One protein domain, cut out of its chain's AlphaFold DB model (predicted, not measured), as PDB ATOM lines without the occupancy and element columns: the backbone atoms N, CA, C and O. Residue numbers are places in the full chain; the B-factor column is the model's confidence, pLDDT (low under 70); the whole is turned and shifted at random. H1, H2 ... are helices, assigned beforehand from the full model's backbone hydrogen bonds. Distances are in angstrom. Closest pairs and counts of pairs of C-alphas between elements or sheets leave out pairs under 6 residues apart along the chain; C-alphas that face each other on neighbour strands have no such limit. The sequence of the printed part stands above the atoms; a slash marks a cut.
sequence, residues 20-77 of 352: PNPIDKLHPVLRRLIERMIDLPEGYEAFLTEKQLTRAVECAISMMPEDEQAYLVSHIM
ATOM      1  N   PRO A  20     182.941 135.172 208.483       58.06
ATOM      2  CA  PRO A  20     184.258 135.573 208.003       58.06
ATOM      3  C   PRO A  20     185.335 135.120 208.993       58.06
ATOM      4  O   PRO A  20     185.176 135.293 210.206       58.06
ATOM      5  N   ASN A  21     186.393 134.500 208.468       68.94
ATOM      6  CA  ASN A  21     187.461 133.922 209.270       68.94
ATOM      7  C   ASN A  21     188.087 135.025 210.148       68.94
ATOM      8  O   ASN A  21     188.383 136.103 209.630       68.94
ATOM      9  N   PRO A  22     188.286 134.816 211.464       72.62
ATOM     10  CA  PRO A  22     188.876 135.828 212.340       72.62
ATOM     11  C   PRO A  22     190.219 136.375 211.843       72.62
ATOM     12  O   PRO A  22     190.518 137.543 212.085       72.62
ATOM     13  N   ILE A  23     190.997 135.573 211.107       74.50
ATOM     14  CA  ILE A  23     192.279 136.007 210.533       74.50
ATOM     15  C   ILE A  23     192.120 137.126 209.493       74.50
ATOM     16  O   ILE A  23     192.965 138.014 209.413       74.50
ATOM     17  N   ASP A  24     191.003 137.145 208.759       72.12
ATOM     18  CA  ASP A  24     190.716 138.153 207.732       72.12
ATOM     19  C   ASP A  24     190.346 139.513 208.339       72.12
ATOM     20  O   ASP A  24     190.350 140.529 207.647       72.12
ATOM     21  N   LYS A  25     190.041 139.545 209.642       74.12
ATOM     22  CA  LYS A  25     189.734 140.768 210.397       74.12
ATOM     23  C   LYS A  25     190.976 141.412 211.020       74.12
ATOM     24  O   LYS A  25     190.869 142.490 211.599       74.12
ATOM     25  N   LEU A  26     192.141 140.763 210.948       80.25
ATOM     26  CA  LEU A  26     193.374 141.317 211.500       80.25
ATOM     27  C   LEU A  26     193.851 142.524 210.702       80.25
ATOM     28  O   LEU A  26     193.876 142.521 209.472       80.25
ATOM     29  N   HIS A  27     194.356 143.517 211.431       80.00
ATOM     30  CA  HIS A  27     195.103 144.616 210.841       80.00
ATOM     31  C   HIS A  27     196.270 144.060 209.990       80.00
ATOM     32  O   HIS A  27     197.003 143.197 210.484       80.00
ATOM     33  N   PRO A  28     196.516 144.549 208.757       81.94
ATOM     34  CA  PRO A  28     197.496 143.955 207.839       81.94
ATOM     35  C   PRO A  28     198.907 143.796 208.418       81.94
ATOM     36  O   PRO A  28     199.581 142.804 208.159       81.94
ATOM     37  N   VAL A  29     199.348 144.749 209.245       82.69
ATOM     38  CA  VAL A  29     200.639 144.673 209.958       82.69
ATOM     39  C   VAL A  29     200.677 143.505 210.949       82.69
ATOM     40  O   VAL A  29     201.669 142.783 211.001       82.69
ATOM     41  N   LEU A  30     199.590 143.272 211.693       85.69
ATOM     42  CA  LEU A  30     199.489 142.157 212.639       85.69
ATOM     43  C   LEU A  30     199.349 140.821 211.908       85.69
ATOM     44  O   LEU A  30     199.929 139.827 212.332       85.69
ATOM     45  N   ARG A  31     198.641 140.806 210.775       84.69
ATOM     46  CA  ARG A  31     198.554 139.631 209.908       84.69
ATOM     47  C   ARG A  31     199.935 139.218 209.393       84.69
ATOM     48  O   ARG A  31     200.331 138.079 209.610       84.69
ATOM     49  N   ARG A  32     200.701 140.151 208.812       82.88
ATOM     50  CA  ARG A  32     202.084 139.892 208.365       82.88
ATOM     51  C   ARG A  32     202.986 139.431 209.507       82.88
ATOM     52  O   ARG A  32     203.863 138.602 209.293       82.88
ATOM     53  N   LEU A  33     202.786 139.964 210.715       84.44
ATOM     54  CA  LEU A  33     203.524 139.517 211.893       84.44
ATOM     55  C   LEU A  33     203.230 138.046 212.208       84.44
ATOM     56  O   LEU A  33     204.167 137.278 212.412       84.44
ATOM     57  N   ILE A  34     201.954 137.659 212.232       83.44
ATOM     58  CA  ILE A  34     201.531 136.277 212.479       83.44
ATOM     59  C   ILE A  34     202.049 135.345 211.385       83.44
ATOM     60  O   ILE A  34     202.657 134.337 211.718       83.44
ATOM     61  N   GLU A  35     201.899 135.717 210.113       80.25
ATOM     62  CA  GLU A  35     202.416 134.954 208.965       80.25
ATOM     63  C   GLU A  35     203.941 134.770 209.025       80.25
ATOM     64  O   GLU A  35     204.457 133.743 208.599       80.25
ATOM     65  N   ARG A  36     204.679 135.749 209.569       79.81
ATOM     66  CA  ARG A  36     206.139 135.671 209.741       79.81
ATOM     67  C   ARG A  36     206.558 134.810 210.935       79.81
ATOM     68  O   ARG A  36     207.607 134.177 210.886       79.81
ATOM     69  N   MET A  37     205.819 134.881 212.040       71.38
ATOM     70  CA  MET A  37     206.241 134.347 213.346       71.38
ATOM     71  C   MET A  37     205.654 132.972 213.655       71.38
ATOM     72  O   MET A  37     206.201 132.238 214.476       71.38
ATOM     73  N   ILE A  38     204.517 132.648 213.049       68.69
ATOM     74  CA  ILE A  38     203.772 131.426 213.294       68.69
ATOM     75  C   ILE A  38     203.621 130.745 211.940       68.69
ATOM     76  O   ILE A  38     202.811 131.173 211.122       68.69
ATOM     77  N   ASP A  39     204.389 129.677 211.720       63.66
ATOM     78  CA  ASP A  39     204.160 128.749 210.610       63.66
ATOM     79  C   ASP A  39     202.785 128.091 210.815       63.66
ATOM     80  O   ASP A  39     202.659 127.030 211.432       63.66
ATOM     81  N   LEU A  40     201.724 128.764 210.371       60.81
ATOM     82  CA  LEU A  40     200.371 128.231 210.376       60.81
ATOM     83  C   LEU A  40     200.263 127.230 209.219       60.81
ATOM     84  O   LEU A  40     200.404 127.628 208.063       60.81
ATOM     85  N   PRO A  41     200.014 125.933 209.486       59.06
ATOM     86  CA  PRO A  41     199.793 124.968 208.418       59.06
ATOM     87  C   PRO A  41     198.587 125.387 207.573       59.06
ATOM     88  O   PRO A  41     197.557 125.795 208.123       59.06
ATOM     89  N   GLU A  42     198.691 125.244 206.248       57.53
ATOM     90  CA  GLU A  42     197.599 125.556 205.321       57.53
ATOM     91  C   GLU A  42     196.292 124.874 205.770       57.53
ATOM     92  O   GLU A  42     196.227 123.659 205.963       57.53
ATOM     93  N   GLY A  43     195.238 125.672 205.976       60.22
ATOM     94  CA  GLY A  43     193.916 125.195 206.399       60.22
ATOM     95  C   GLY A  43     193.630 125.234 207.907       60.22
ATOM     96  O   GLY A  43     192.465 125.110 208.289       60.22
ATOM     97  N   TYR A  44     194.627 125.479 208.769       61.91
ATOM     98  CA  TYR A  44     194.400 125.664 210.215       61.91
ATOM     99  C   TYR A  44     193.749 127.020 210.544       61.91
ATOM    100  O   TYR A  44     193.080 127.174 211.566       61.91
ATOM    101  N   GLU A  45     193.886 127.984 209.631       60.12
ATOM    102  CA  GLU A  45     193.302 129.323 209.719       60.12
ATOM    103  C   GLU A  45     191.784 129.286 209.913       60.12
ATOM    104  O   GLU A  45     191.244 130.101 210.649       60.12
ATOM    105  N   ALA A  46     191.088 128.325 209.296       60.34
ATOM    106  CA  ALA A  46     189.627 128.231 209.330       60.34
ATOM    107  C   ALA A  46     189.050 127.819 210.699       60.34
ATOM    108  O   ALA A  46     187.833 127.865 210.884       60.34
ATOM    109  N   PHE A  47     189.900 127.402 211.645       63.75
ATOM    110  CA  PHE A  47     189.497 126.922 212.971       63.75
ATOM    111  C   PHE A  47     189.969 127.825 214.115       63.75
ATOM    112  O   PHE A  47     189.669 127.546 215.278       63.75
ATOM    113  N   LEU A  48     190.708 128.897 213.811       71.75
ATOM    114  CA  LEU A  48     191.174 129.829 214.829       71.75
ATOM    115  C   LEU A  48     190.000 130.649 215.355       71.75
ATOM    116  O   LEU A  48     189.372 131.414 214.629       71.75
ATOM    117  N   THR A  49     189.715 130.508 216.647       81.19
ATOM    118  CA  THR A  49     188.790 131.412 217.340       81.19
ATOM    119  C   THR A  49     189.434 132.785 217.528       81.19
ATOM    120  O   THR A  49     190.653 132.892 217.669       81.19
ATOM    121  N   GLU A  50     188.617 133.836 217.624       80.88
ATOM    122  CA  GLU A  50     189.092 135.205 217.874       80.88
ATOM    123  C   GLU A  50     190.001 135.276 219.111       80.88
ATOM    124  O   GLU A  50     191.088 135.835 219.061       80.88
ATOM    125  N   LYS A  51     189.639 134.574 220.191       82.44
ATOM    126  CA  LYS A  51     190.443 134.504 221.419       82.44
ATOM    127  C   LYS A  51     191.812 133.842 221.220       82.44
ATOM    128  O   LYS A  51     192.792 134.270 221.831       82.44
ATOM    129  N   GLN A  52     191.885 132.778 220.419       82.19
ATOM    130  CA  GLN A  52     193.158 132.121 220.099       82.19
ATOM    131  C   GLN A  52     194.037 133.029 219.243       82.19
ATOM    132  O   GLN A  52     195.237 133.119 219.493       82.19
ATOM    133  N   LEU A  53     193.429 133.731 218.288       83.56
ATOM    134  CA  LEU A  53     194.114 134.666 217.413       83.56
ATOM    135  C   LEU A  53     194.667 135.870 218.186       83.56
ATOM    136  O   LEU A  53     195.844 136.187 218.046       83.56
ATOM    137  N   THR A  54     193.873 136.479 219.072       84.44
ATOM    138  CA  THR A  54     194.328 137.570 219.951       84.44
ATOM    139  C   THR A  54     195.537 137.142 220.771       84.44
ATOM    140  O   THR A  54     196.547 137.838 220.809       84.44
ATOM    141  N   ARG A  55     195.480 135.951 221.372       83.81
ATOM    142  CA  ARG A  55     196.579 135.432 222.191       83.81
ATOM    143  C   ARG A  55     197.829 135.119 221.366       83.81
ATOM    144  O   ARG A  55     198.936 135.318 221.849       83.81
ATOM    145  N   ALA A  56     197.659 134.660 220.127       83.94
ATOM    146  CA  ALA A  56     198.761 134.458 219.195       83.94
ATOM    147  C   ALA A  56     199.443 135.787 218.829       83.94
ATOM    148  O   ALA A  56     200.668 135.855 218.828       83.94
ATOM    149  N   VAL A  57     198.665 136.850 218.595       86.00
ATOM    150  CA  VAL A  57     199.187 138.201 218.329       86.00
ATOM    151  C   VAL A  57     199.916 138.762 219.542       86.00
ATOM    152  O   VAL A  57     201.038 139.239 219.402       86.00
ATOM    153  N   GLU A  58     199.328 138.663 220.734       86.88
ATOM    154  CA  GLU A  58     199.968 139.095 221.982       86.88
ATOM    155  C   GLU A  58     201.305 138.379 222.209       86.88
ATOM    156  O   GLU A  58     202.304 139.026 222.520       86.88
ATOM    157  N   CYS A  59     201.343 137.055 222.014       85.00
ATOM    158  CA  CYS A  59     202.576 136.278 222.109       85.00
ATOM    159  C   CYS A  59     203.591 136.663 221.028       85.00
ATOM    160  O   CYS A  59     204.775 136.775 221.327       85.00
ATOM    161  N   ALA A  60     203.157 136.888 219.785       86.06
ATOM    162  CA  ALA A  60     204.057 137.303 218.719       86.06
ATOM    163  C   ALA A  60     204.706 138.657 219.046       86.06
ATOM    164  O   ALA A  60     205.923 138.779 218.975       86.06
ATOM    165  N   ILE A  61     203.921 139.643 219.488       87.00
ATOM    166  CA  ILE A  61     204.442 140.962 219.872       87.00
ATOM    167  C   ILE A  61     205.398 140.844 221.067       87.00
ATOM    168  O   ILE A  61     206.473 141.432 221.036       87.00
ATOM    169  N   SER A  62     205.059 140.061 222.100       87.25
ATOM    170  CA  SER A  62     205.903 139.941 223.300       87.25
ATOM    171  C   SER A  62     207.231 139.218 223.059       87.25
ATOM    172  O   SER A  62     208.185 139.426 223.806       87.25
ATOM    173  N   MET A  63     207.300 138.376 222.026       85.69
ATOM    174  CA  MET A  63     208.515 137.669 221.622       85.69
ATOM    175  C   MET A  63     209.418 138.497 220.695       85.69
ATOM    176  O   MET A  63     210.553 138.089 220.444       85.69
ATOM    177  N   MET A  64     208.947 139.639 220.184       85.25
ATOM    178  CA  MET A  64     209.750 140.534 219.350       85.25
ATOM    179  C   MET A  64     210.732 141.373 220.186       85.25
ATOM    180  O   MET A  64     210.400 141.762 221.307       85.25
ATOM    181  N   PRO A  65     211.905 141.728 219.633       90.44
ATOM    182  CA  PRO A  65     212.787 142.749 220.200       90.44
ATOM    183  C   PRO A  65     212.077 144.099 220.418       90.44
ATOM    184  O   PRO A  65     211.189 144.463 219.647       90.44
ATOM    185  N   GLU A  66     212.470 144.862 221.446       87.44
ATOM    186  CA  GLU A  66     211.827 146.146 221.798       87.44
ATOM    187  C   GLU A  66     211.886 147.185 220.662       87.44
ATOM    188  O   GLU A  66     210.944 147.955 220.470       87.44
ATOM    189  N   ASP A  67     212.960 147.192 219.873       86.56
ATOM    190  CA  ASP A  67     213.116 148.047 218.695       86.56
ATOM    191  C   ASP A  67     212.159 147.654 217.562       86.56
ATOM    192  O   ASP A  67     211.556 148.531 216.938       86.56
ATOM    193  N   GLU A  68     211.929 146.355 217.345       83.81
ATOM    194  CA  GLU A  68     210.911 145.890 216.398       83.81
ATOM    195  C   GLU A  68     209.485 146.179 216.893       83.81
ATOM    196  O   GLU A  68     208.618 146.514 216.086       83.81
ATOM    197  N   GLN A  69     209.225 146.097 218.203       84.62
ATOM    198  CA  GLN A  69     207.929 146.481 218.780       84.62
ATOM    199  C   GLN A  69     207.656 147.981 218.576       84.62
ATOM    200  O   GLN A  69     206.564 148.361 218.147       84.62
ATOM    201  N   ALA A  70     208.653 148.840 218.816       81.00
ATOM    202  CA  ALA A  70     208.550 150.277 218.563       81.00
ATOM    203  C   ALA A  70     208.359 150.583 217.066       81.00
ATOM    204  O   ALA A  70     207.529 151.422 216.695       81.00
ATOM    205  N   TYR A  71     209.073 149.863 216.195       80.44
ATOM    206  CA  TYR A  71     208.896 149.955 214.750       80.44
ATOM    207  C   TYR A  71     207.470 149.573 214.335       80.44
ATOM    208  O   TYR A  71     206.834 150.325 213.594       80.44
ATOM    209  N   LEU A  72     206.930 148.477 214.878       80.69
ATOM    210  CA  LEU A  72     205.572 148.012 214.604       80.69
ATOM    211  C   LEU A  72     204.528 149.079 214.943       80.69
ATOM    212  O   LEU A  72     203.683 149.358 214.101       80.69
ATOM    213  N   VAL A  73     204.631 149.725 216.111       78.75
ATOM    214  CA  VAL A  73     203.723 150.813 216.524       78.75
ATOM    215  C   VAL A  73     203.826 152.024 215.593       78.75
ATOM    216  O   VAL A  73     202.808 152.602 215.223       78.75
ATOM    217  N   SER A  74     205.037 152.391 215.168       75.19
ATOM    218  CA  SER A  74     205.245 153.523 214.248       75.19
ATOM    219  C   SER A  74     204.769 153.270 212.809       75.19
ATOM    220  O   SER A  74     204.597 154.224 212.055       75.19
ATOM    221  N   HIS A  75     204.554 152.005 212.432       75.06
ATOM    222  CA  HIS A  75     204.116 151.581 211.098       75.06
ATOM    223  C   HIS A  75     202.701 150.985 211.099       75.06
ATOM    224  O   HIS A  75     202.299 150.367 210.110       75.06
ATOM    225  N   ILE A  76     201.934 151.153 212.185       78.94
ATOM    226  CA  ILE A  76     200.505 150.834 212.174       78.94
ATOM    227  C   ILE A  76     199.855 151.733 211.129       78.94
ATOM    228  O   ILE A  76     199.890 152.959 211.218       78.94
ATOM    229  N   MET A  77     199.303 151.089 210.109       73.00
ATOM    230  CA  MET A  77     198.544 151.756 209.071       73.00
ATOM    231  C   MET A  77     197.285 152.361 209.685       73.00
ATOM    232  O   MET A  77     196.657 151.762 210.555       73.00
TER     233      MET A  77
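Overview. This is residues 20 to 77 of the 352 residues of an uncharacterized protein of Trichoderma gamsii (UniProt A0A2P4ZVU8). What shape does the domain have? H4, the longest helix, runs along the length of the domain, and H2 crosses it on one side at a steep tilt. The short helices H1 and H3 lie toward the beginning of H4, and H5 turns a corner past its other end. What is it made of? The printed part has 58 residues with five named helices, H1 to H5 in order, and no named strand: all helix. It is compact, with a radius of gyration of the C-alphas of 11.5 A, yet elongated, spanning 32 by 21 by 19 A.

Arrangement. What does H1, residues 22 to 25, touch? It only just touches residues 50 to 53 of H4, residues 50 to 63, with 3 pairs of C-alphas within 8 A; the closest C-alphas, of Pro 22 and Glu 50, are 5.6 A apart. It is close to but not clearly touching H3, residues 44 to 47, where the C-alphas of Ile 23 and Glu 45 are closest at 6.8 A. How does H2, residues 28 to 37, stand to H4? They touch, H4 with residues 56 to 60 alone, and the closest C-alphas, of Met 37 and Ala 60, are 6.5 A apart. They run the same way at a steep tilt of 69.6 degrees, only just short of about perpendicular. Where is H5, residues 66 to 74? It is close to but not clearly touching H4, with the C-alphas of Ile 61 and Gln 69 closest at 6.6 A, at a steep tilt of 54 degrees, opposite ways. How do the backbones look? Every O i to N i+4 pair is within hydrogen-bond range in H2, H4 and H5, while H1 and H3 are too short for such a pair.

Along the chain. Where does the first helix begin and the last end? C-alpha 22 of H1 is at (188.876, 135.828, 212.340), and C-alpha 74 of H5 is at (205.245, 153.523, 214.248). How long are the longer helices? From first to last C-alpha H2 measures 14.1 A, H4 19.9 A and H5 12.4 A.

Size, cuts and confidence. Is the printed part unbroken? It has no cut, and the link from H2 to H3 is short while the others are tight. Where is confidence low? The pLDDT is under 70 at residues 20 to 21 and 38 to 47, and residues 39 to 44, of which 44 belongs to H3, stand free.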